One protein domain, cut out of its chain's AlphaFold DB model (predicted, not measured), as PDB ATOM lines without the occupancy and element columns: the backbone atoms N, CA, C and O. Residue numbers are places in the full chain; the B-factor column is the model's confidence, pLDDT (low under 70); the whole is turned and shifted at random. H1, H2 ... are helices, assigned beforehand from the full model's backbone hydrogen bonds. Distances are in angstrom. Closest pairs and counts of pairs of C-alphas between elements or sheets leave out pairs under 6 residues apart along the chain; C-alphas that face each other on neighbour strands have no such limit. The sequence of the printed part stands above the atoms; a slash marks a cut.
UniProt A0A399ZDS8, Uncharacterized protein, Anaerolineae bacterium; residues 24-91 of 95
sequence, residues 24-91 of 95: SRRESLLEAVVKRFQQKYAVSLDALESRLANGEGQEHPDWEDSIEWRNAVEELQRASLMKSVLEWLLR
ATOM      1  N   SER A  24       6.910   8.109 -56.061       98.19
ATOM      2  CA  SER A  24       7.880   9.025 -55.441       98.19
ATOM      3  C   SER A  24       7.318  10.441 -55.274       98.19
ATOM      4  O   SER A  24       7.529  11.069 -54.242       98.19
ATOM      5  N   ARG A  25       6.580  10.960 -56.268       98.38
ATOM      6  CA  ARG A  25       5.934  12.280 -56.143       98.38
ATOM      7  C   ARG A  25       4.834  12.268 -55.086       98.38
ATOM      8  O   ARG A  25       4.705  13.232 -54.338       98.38
ATOM      9  N   ARG A  26       4.058  11.183 -55.013       98.25
ATOM     10  CA  ARG A  26       3.020  10.998 -53.992       98.25
ATOM     11  C   ARG A  26       3.618  10.926 -52.585       98.25
ATOM     12  O   ARG A  26       3.090  11.593 -51.705       98.25
ATOM     13  N   GLU A  27       4.719  10.199 -52.387       98.44
ATOM     14  CA  GLU A  27       5.451  10.163 -51.112       98.44
ATOM     15  C   GLU A  27       5.853  11.574 -50.679       98.44
ATOM     16  O   GLU A  27       5.481  11.991 -49.591       98.44
ATOM     17  N   SER A  28       6.500  12.356 -51.552       98.38
ATOM     18  CA  SER A  28       6.928  13.719 -51.204       98.38
ATOM     19  C   SER A  28       5.767  14.646 -50.821       98.38
ATOM     20  O   SER A  28       5.907  15.484 -49.931       98.38
ATOM     21  N   LEU A  29       4.608  14.507 -51.474       98.38
ATOM     22  CA  LEU A  29       3.405  15.263 -51.111       98.38
ATOM     23  C   LEU A  29       2.870  14.840 -49.736       98.38
ATOM     24  O   LEU A  29       2.568  15.697 -48.908       98.38
ATOM     25  N   LEU A  30       2.780  13.534 -49.476       98.69
ATOM     26  CA  LEU A  30       2.293  12.994 -48.205       98.69
ATOM     27  C   LEU A  30       3.244  13.321 -47.046       98.69
ATOM     28  O   LEU A  30       2.786  13.719 -45.980       98.69
ATOM     29  N   GLU A  31       4.557  13.250 -47.263       98.62
ATOM     30  CA  GLU A  31       5.579  13.680 -46.302       98.62
ATOM     31  C   GLU A  31       5.417  15.157 -45.927       98.62
ATOM     32  O   GLU A  31       5.506  15.508 -44.751       98.62
ATOM     33  N   ALA A  32       5.132  16.029 -46.900       98.56
ATOM     34  CA  ALA A  32       4.881  17.443 -46.634       98.56
ATOM     35  C   ALA A  32       3.614  17.653 -45.786       98.56
ATOM     36  O   ALA A  32       3.623  18.476 -44.868       98.56
ATOM     37  N   VAL A  33       2.548  16.887 -46.048       98.38
ATOM     38  CA  VAL A  33       1.312  16.910 -45.248       98.38
ATOM     39  C   VAL A  33       1.576  16.432 -43.818       98.38
ATOM     40  O   VAL A  33       1.230  17.132 -42.868       98.38
ATOM     41  N   VAL A  34       2.252  15.293 -43.646       98.56
ATOM     42  CA  VAL A  34       2.626  14.761 -42.325       98.56
ATOM     43  C   VAL A  34       3.484  15.769 -41.559       98.56
ATOM     44  O   VAL A  34       3.207  16.061 -40.396       98.56
ATOM     45  N   LYS A  35       4.485  16.366 -42.215       98.31
ATOM     46  CA  LYS A  35       5.365  17.368 -41.604       98.31
ATOM     47  C   LYS A  35       4.604  18.619 -41.169       98.31
ATOM     48  O   LYS A  35       4.882  19.154 -40.097       98.31
ATOM     49  N   ARG A  36       3.629  19.074 -41.963       98.44
ATOM     50  CA  ARG A  36       2.756  20.203 -41.606       98.44
ATOM     51  C   ARG A  36       2.012  19.927 -40.299       98.44
ATOM     52  O   ARG A  36       1.980  20.797 -39.434       98.44
ATOM     53  N   PHE A  37       1.455  18.728 -40.130       98.25
ATOM     54  CA  PHE A  37       0.751  18.367 -38.897       98.25
ATOM     55  C   PHE A  37       1.692  18.201 -37.701       98.25
ATOM     56  O   PHE A  37       1.407  18.735 -36.631       98.25
ATOM     57  N   GLN A  38       2.859  17.581 -37.895       97.81
ATOM     58  CA  GLN A  38       3.901  17.509 -36.862       97.81
ATOM     59  C   GLN A  38       4.304  18.901 -36.357       97.81
ATOM     60  O   GLN A  38       4.457  19.103 -35.155       97.81
ATOM     61  N   GLN A  39       4.446  19.872 -37.263       97.75
ATOM     62  CA  GLN A  39       4.761  21.260 -36.915       97.75
ATOM     63  C   GLN A  39       3.598  21.970 -36.217       97.75
ATOM     64  O   GLN A  39       3.834  22.703 -35.261       97.75
ATOM     65  N   LYS A  40       2.358  21.756 -36.680       96.94
ATOM     66  CA  LYS A  40       1.153  22.367 -36.102       96.94
ATOM     67  C   LYS A  40       0.924  21.917 -34.658       96.94
ATOM     68  O   LYS A  40       0.632  22.748 -33.805       96.94
ATOM     69  N   TYR A  41       1.047  20.618 -34.399       95.75
ATOM     70  CA  TYR A  41       0.667  20.023 -33.117       95.75
ATOM     71  C   TYR A  41       1.822  19.853 -32.132       95.75
ATOM     72  O   TYR A  41       1.572  19.765 -30.934       95.75
ATOM     73  N   ALA A  42       3.071  19.796 -32.614       96.06
ATOM     74  CA  ALA A  42       4.275  19.584 -31.802       96.06
ATOM     75  C   ALA A  42       4.228  18.343 -30.878       96.06
ATOM     76  O   ALA A  42       4.998  18.236 -29.925       96.06
ATOM     77  N   VAL A  43       3.345  17.388 -31.175       95.38
ATOM     78  CA  VAL A  43       3.199  16.084 -30.510       95.38
ATOM     79  C   VAL A  43       3.134  14.982 -31.571       95.38
ATOM     80  O   VAL A  43       3.132  15.284 -32.761       95.38
ATOM     81  N   SER A  44       3.105  13.706 -31.182       97.44
ATOM     82  CA  SER A  44       2.802  12.620 -32.125       97.44
ATOM     83  C   SER A  44       1.309  12.577 -32.468       97.44
ATOM     84  O   SER A  44       0.477  13.062 -31.698       97.44
ATOM     85  N   LEU A  45       0.971  11.948 -33.599       97.75
ATOM     86  CA  LEU A  45      -0.416  11.664 -33.973       97.75
ATOM     87  C   LEU A  45      -1.138  10.886 -32.863       97.75
ATOM     88  O   LEU A  45      -2.183  11.325 -32.400       97.75
ATOM     89  N   ASP A  46      -0.530   9.812 -32.356       97.69
ATOM     90  CA  ASP A  46      -1.111   9.000 -31.279       97.69
ATOM     91  C   ASP A  46      -1.412   9.825 -30.018       97.69
ATOM     92  O   ASP A  46      -2.423   9.609 -29.350       97.69
ATOM     93  N   ALA A  47      -0.550  10.793 -29.686       96.81
ATOM     94  CA  ALA A  47      -0.759  11.672 -28.541       96.81
ATOM     95  C   ALA A  47      -1.909  12.659 -28.780       96.81
ATOM     96  O   ALA A  47      -2.697  12.901 -27.866       96.81
ATOM     97  N   LEU A  48      -2.028  13.214 -29.992       96.06
ATOM     98  CA  LEU A  48      -3.169  14.047 -30.376       96.06
ATOM     99  C   LEU A  48      -4.477  13.249 -30.285       96.06
ATOM    100  O   LEU A  48      -5.420  13.683 -29.634       96.06
ATOM    101  N   GLU A  49      -4.512  12.062 -30.878       96.38
ATOM    102  CA  GLU A  49      -5.695  11.201 -30.893       96.38
ATOM    103  C   GLU A  49      -6.089  10.727 -29.490       96.38
ATOM    104  O   GLU A  49      -7.273  10.696 -29.162       96.38
ATOM    105  N   SER A  50      -5.110  10.425 -28.629       96.00
ATOM    106  CA  SER A  50      -5.358  10.067 -27.226       96.00
ATOM    107  C   SER A  50      -5.985  11.221 -26.442       96.00
ATOM    108  O   SER A  50      -6.908  11.003 -25.662       96.00
ATOM    109  N   ARG A  51      -5.519  12.458 -26.662       94.62
ATOM    110  CA  ARG A  51      -6.109  13.661 -26.050       94.62
ATOM    111  C   ARG A  51      -7.556  13.845 -26.499       94.62
ATOM    112  O   ARG A  51      -8.441  13.960 -25.656       94.62
ATOM    113  N   LEU A  52      -7.809  13.762 -27.805       94.38
ATOM    114  CA  LEU A  52      -9.158  13.878 -28.363       94.38
ATOM    115  C   LEU A  52     -10.105  12.797 -27.828       94.38
ATOM    116  O   LEU A  52     -11.243  13.100 -27.481       94.38
ATOM    117  N   ALA A  53      -9.632  11.556 -27.685       93.44
ATOM    118  CA  ALA A  53     -10.412  10.464 -27.102       93.44
ATOM    119  C   ALA A  53     -10.802  10.714 -25.632       93.44
ATOM    120  O   ALA A  53     -11.848  10.245 -25.187       93.44
ATOM    121  N   ASN A  54      -9.995  11.484 -24.896       94.56
ATOM    122  CA  ASN A  54     -10.284  11.912 -23.525       94.56
ATOM    123  C   ASN A  54     -11.131  13.198 -23.453       94.56
ATOM    124  O   ASN A  54     -11.388  13.699 -22.360       94.56
ATOM    125  N   GLY A  55     -11.565  13.744 -24.594       91.06
ATOM    126  CA  GLY A  55     -12.278  15.022 -24.662       91.06
ATOM    127  C   GLY A  55     -11.375  16.242 -24.457       91.06
ATOM    128  O   GLY A  55     -11.866  17.328 -24.159       91.06
ATOM    129  N   GLU A  56     -10.057  16.081 -24.593       88.44
ATOM    130  CA  GLU A  56      -9.081  17.160 -24.477       88.44
ATOM    131  C   GLU A  56      -8.731  17.726 -25.860       88.44
ATOM    132  O   GLU A  56      -8.126  17.050 -26.692       88.44
ATOM    133  N   GLY A  57      -9.040  19.001 -26.088       81.19
ATOM    134  CA  GLY A  57      -8.803  19.683 -27.365       81.19
ATOM    135  C   GLY A  57     -10.070  20.342 -27.891       81.19
ATOM    136  O   GLY A  57     -11.114  20.303 -27.237       81.19
ATOM    137  N   GLN A  58      -9.979  20.989 -29.050       82.19
ATOM    138  CA  GLN A  58     -11.182  21.456 -29.732       82.19
ATOM    139  C   GLN A  58     -11.730  20.318 -30.589       82.19
ATOM    140  O   GLN A  58     -10.972  19.687 -31.312       82.19
ATOM    141  N   GLU A  59     -13.040  20.063 -30.546       75.62
ATOM    142  CA  GLU A  59     -13.659  19.056 -31.422       75.62
ATOM    143  C   GLU A  59     -13.340  19.372 -32.896       75.62
ATOM    144  O   GLU A  59     -12.824  18.527 -33.618       75.62
ATOM    145  N   HIS A  60     -13.470  20.642 -33.292       83.69
ATOM    146  CA  HIS A  60     -12.939  21.167 -34.550       83.69
ATOM    147  C   HIS A  60     -11.951  22.316 -34.296       83.69
ATOM    148  O   HIS A  60     -12.253  23.184 -33.474       83.69
ATOM    149  N   PRO A  61     -10.812  22.380 -35.015       90.94
ATOM    150  CA  PRO A  61     -10.451  21.547 -36.171       90.94
ATOM    151  C   PRO A  61      -9.687  20.253 -35.820       90.94
ATOM    152  O   PRO A  61      -9.408  19.457 -36.713       90.94
ATOM    153  N   ASP A  62      -9.354  20.015 -34.544       93.81
ATOM    154  CA  ASP A  62      -8.368  18.987 -34.177       93.81
ATOM    155  C   ASP A  62      -8.797  17.557 -34.533       93.81
ATOM    156  O   ASP A  62      -7.947  16.744 -34.901       93.81
ATOM    157  N   TRP A  63     -10.095  17.241 -34.478       94.38
ATOM    158  CA  TRP A  63     -10.589  15.932 -34.903       94.38
ATOM    159  C   TRP A  63     -10.398  15.702 -36.406       94.38
ATOM    160  O   TRP A  63      -9.856  14.667 -36.801       94.38
ATOM    161  N   GLU A  64     -10.768  16.671 -37.244       96.31
ATOM    162  CA  GLU A  64     -10.585  16.589 -38.702       96.31
ATOM    163  C   GLU A  64      -9.104  16.499 -39.063       96.31
ATOM    164  O   GLU A  64      -8.700  15.632 -39.839       96.31
ATOM    165  N   ASP A  65      -8.280  17.335 -38.433       97.25
ATOM    166  CA  ASP A  65      -6.837  17.319 -38.629       97.25
ATOM    167  C   ASP A  65      -6.216  15.976 -38.213       97.25
ATOM    168  O   ASP A  65      -5.319  15.480 -38.898       97.25
ATOM    169  N   SER A  66      -6.693  15.352 -37.126       97.44
ATOM    170  CA  SER A  66      -6.221  14.026 -36.703       97.44
ATOM    171  C   SER A  66      -6.520  12.952 -37.755       97.44
ATOM    172  O   SER A  66      -5.656  12.135 -38.076       97.44
ATOM    173  N   ILE A  67      -7.700  13.007 -38.380       97.38
ATOM    174  CA  ILE A  67      -8.101  12.079 -39.443       97.38
ATOM    175  C   ILE A  67      -7.272  12.311 -40.703       97.38
ATOM    176  O   ILE A  67      -6.756  11.355 -41.286       97.38
ATOM    177  N   GLU A  68      -7.116  13.565 -41.131       98.31
ATOM    178  CA  GLU A  68      -6.279  13.905 -42.281       98.31
ATOM    179  C   GLU A  68      -4.830  13.457 -42.075       98.31
ATOM    180  O   GLU A  68      -4.208  12.903 -42.988       98.31
ATOM    181  N   TRP A  69      -4.295  13.657 -40.870       98.56
ATOM    182  CA  TRP A  69      -2.942  13.248 -40.534       98.56
ATOM    183  C   TRP A  69      -2.794  11.724 -40.552       98.56
ATOM    184  O   TRP A  69      -1.886  11.219 -41.220       98.56
ATOM    185  N   ARG A  70      -3.700  10.977 -39.911       98.69
ATOM    186  CA  ARG A  70      -3.694   9.506 -39.948       98.69
ATOM    187  C   ARG A  70      -3.745   8.982 -41.377       98.69
ATOM    188  O   ARG A  70      -2.893   8.183 -41.770       98.69
ATOM    189  N   ASN A  71      -4.667   9.503 -42.182       98.69
ATOM    190  CA  ASN A  71      -4.792   9.132 -43.588       98.69
ATOM    191  C   ASN A  71      -3.490   9.389 -44.357       98.69
ATOM    192  O   ASN A  71      -3.063   8.542 -45.140       98.69
ATOM    193  N   ALA A  72      -2.824  10.523 -44.120       98.75
ATOM    194  CA  ALA A  72      -1.556  10.838 -44.769       98.75
ATOM    195  C   ALA A  72      -0.428   9.870 -44.369       98.75
ATOM    196  O   ALA A  72       0.334   9.438 -45.236       98.75
ATOM    197  N   VAL A  73      -0.333   9.499 -43.086       98.69
ATOM    198  CA  VAL A  73       0.651   8.518 -42.590       98.69
ATOM    199  C   VAL A  73       0.418   7.151 -43.226       98.69
ATOM    200  O   VAL A  73       1.355   6.541 -43.747       98.69
ATOM    201  N   GLU A  74      -0.821   6.674 -43.229       98.69
ATOM    202  CA  GLU A  74      -1.160   5.374 -43.802       98.69
ATOM    203  C   GLU A  74      -0.937   5.324 -45.321       98.69
ATOM    204  O   GLU A  74      -0.384   4.358 -45.850       98.69
ATOM    205  N   GLU A  75      -1.339   6.372 -46.041       98.62
ATOM    206  CA  GLU A  75      -1.107   6.482 -47.481       98.62
ATOM    207  C   GLU A  75       0.384   6.554 -47.814       98.62
ATOM    208  O   GLU A  75       0.809   6.002 -48.832       98.62
ATOM    209  N   LEU A  76       1.195   7.185 -46.958       98.62
ATOM    210  CA  LEU A  76       2.644   7.241 -47.132       98.62
ATOM    211  C   LEU A  76       3.258   5.844 -46.995       98.62
ATOM    212  O   LEU A  76       4.051   5.432 -47.843       98.62
ATOM    213  N   GLN A  77       2.834   5.077 -45.987       98.44
ATOM    214  CA  GLN A  77       3.260   3.685 -45.809       98.44
ATOM    215  C   GLN A  77       2.863   2.817 -47.011       98.44
ATOM    216  O   GLN A  77       3.688   2.059 -47.530       98.44
ATOM    217  N   ARG A  78       1.626   2.963 -47.507       98.62
ATOM    218  CA  ARG A  78       1.148   2.260 -48.708       98.62
ATOM    219  C   ARG A  78       1.970   2.627 -49.946       98.62
ATOM    220  O   ARG A  78       2.386   1.731 -50.684       98.62
ATOM    221  N   ALA A  79       2.234   3.915 -50.172       98.38
ATOM    222  CA  ALA A  79       3.049   4.394 -51.289       98.38
ATOM    223  C   ALA A  79       4.472   3.819 -51.250       98.38
ATOM    224  O   ALA A  79       4.958   3.308 -52.263       98.38
ATOM    225  N   SER A  80       5.091   3.820 -50.069       98.19
ATOM    226  CA  SER A  80       6.444   3.304 -49.863       98.19
ATOM    227  C   SER A  80       6.551   1.796 -50.092       98.19
ATOM    228  O   SER A  80       7.463   1.317 -50.778       98.19
ATOM    229  N   LEU A  81       5.563   1.034 -49.613       98.31
ATOM    230  CA  LEU A  81       5.476  -0.401 -49.871       98.31
ATOM    231  C   LEU A  81       5.336  -0.688 -51.372       98.31
ATOM    232  O   LEU A  81       6.098  -1.483 -51.924       98.31
ATOM    233  N   MET A  82       4.399  -0.017 -52.050       98.19
ATOM    234  CA  MET A  82       4.188  -0.194 -53.490       98.19
ATOM    235  C   MET A  82       5.449   0.143 -54.291       98.19
ATOM    236  O   MET A  82       5.827  -0.596 -55.199       98.19
ATOM    237  N   LYS A  83       6.144   1.223 -53.931       97.19
ATOM    238  CA  LYS A  83       7.397   1.619 -54.575       97.19
ATOM    239  C   LYS A  83       8.477   0.554 -54.402       97.19
ATOM    240  O   LYS A  83       9.118   0.191 -55.387       97.19
ATOM    241  N   SER A  84       8.619   0.004 -53.199       96.12
ATOM    242  CA  SER A  84       9.560  -1.085 -52.910       96.12
ATOM    243  C   SER A  84       9.268  -2.333 -53.753       96.12
ATOM    244  O   SER A  84      10.185  -2.929 -54.324       96.12
ATOM    245  N   VAL A  85       7.989  -2.687 -53.925       95.38
ATOM    246  CA  VAL A  85       7.568  -3.785 -54.813       95.38
ATOM    247  C   VAL A  85       7.934  -3.495 -56.271       95.38
ATOM    248  O   VAL A  85       8.495  -4.358 -56.948       95.38
ATOM    249  N   LEU A  86       7.675  -2.280 -56.768       94.19
ATOM    250  CA  LEU A  86       8.039  -1.898 -58.137       94.19
ATOM    251  C   LEU A  86       9.553  -1.919 -58.360       94.19
ATOM    252  O   LEU A  86      10.016  -2.342 -59.418       94.19
ATOM    253  N   GLU A  87      10.339  -1.477 -57.382       93.38
ATOM    254  CA  GLU A  87      11.798  -1.535 -57.449       93.38
ATOM    255  C   GLU A  87      12.315  -2.970 -57.497       93.38
ATOM    256  O   GLU A  87      13.207  -3.267 -58.297       93.38
ATOM    257  N   TRP A  88      11.732  -3.864 -56.699       92.25
ATOM    258  CA  TRP A  88      12.031  -5.291 -56.755       92.25
ATOM    259  C   TRP A  88      11.707  -5.874 -58.138       92.25
ATOM    260  O   TRP A  88      12.574  -6.498 -58.754       92.25
ATOM    261  N   LEU A  89      10.522  -5.583 -58.688       89.19
ATOM    262  CA  LEU A  89      10.124  -6.023 -60.031       89.19
ATOM    263  C   LEU A  89      11.069  -5.501 -61.122       89.19
ATOM    264  O   LEU A  89      11.478  -6.258 -62.000       89.19
ATOM    265  N   LEU A  90      11.460  -4.227 -61.068       89.25
ATOM    266  CA  LEU A  90      12.361  -3.618 -62.054       89.25
ATOM    267  C   LEU A  90      13.780  -4.211 -62.015       89.25
ATOM    268  O   LEU A  90      14.443  -4.275 -63.054       89.25
ATOM    269  N   ARG A  91      14.246  -4.636 -60.834       88.69
ATOM    270  CA  ARG A  91      15.552  -5.292 -60.647       88.69
ATOM    271  C   ARG A  91      15.514  -6.783 -60.967       88.69
ATOM    272  O   ARG A  91      16.547  -7.338 -61.341       88.69
TER     273      ARG A  91
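This is residues 24 to 91 of the 95 residues of an uncharacterized protein of Anaerolineae bacterium (UniProt A0A399ZDS8). One long helix, H3, makes the length of a rod, with H1 beside it running opposite ways and short H2 packed on its first part. Residues 84 to 91 of H3 stick out beyond the body. The printed part has 68 residues with three named helices, in the order H1, H2, H3, and no named strand, and its class is all helix. It is loose, with a radius of gyration of the C-alphas of 14.6 A and spans of 49 by 18 by 16 A.

H3, residues 62 to 91, touches H1, residues 24 to 41, at a shallow tilt of 28 degrees, opposite ways; their closest C-alphas, of Leu 30 and Ala 72, are 5.6 A apart. H3 touches H2, residues 45 to 53, with residues 62 to 70 alone; their closest C-alphas, of Glu 49 and Ser 66, are 6.5 A apart. H2 and H3 form a helical hairpin, at a shallow tilt of 32 degrees, only just short of steep. H1 and H2 are close but not clearly touching, the closest C-alphas, of Tyr 41 and Leu 48, being 7.6 A apart. In H1, H2 and H3 every O i to N i+4 pair is within hydrogen-bond range.

H3 measures 43.2 A from C-alpha 62 to C-alpha 91 at (15.552, -5.292, -60.647). H1 measures 25.9 A, from C-alpha 24 at (7.880, 9.025, -55.441) to C-alpha 41. H2 measures 12.2 A.

The C-alphas farthest apart, of Gly 55 and Arg 91, are 49.8 A apart. The printed part has no cut. The link from H1 to H2 is tight, and that from H2 to H3 is short. No printed residue is under 70 in pLDDT.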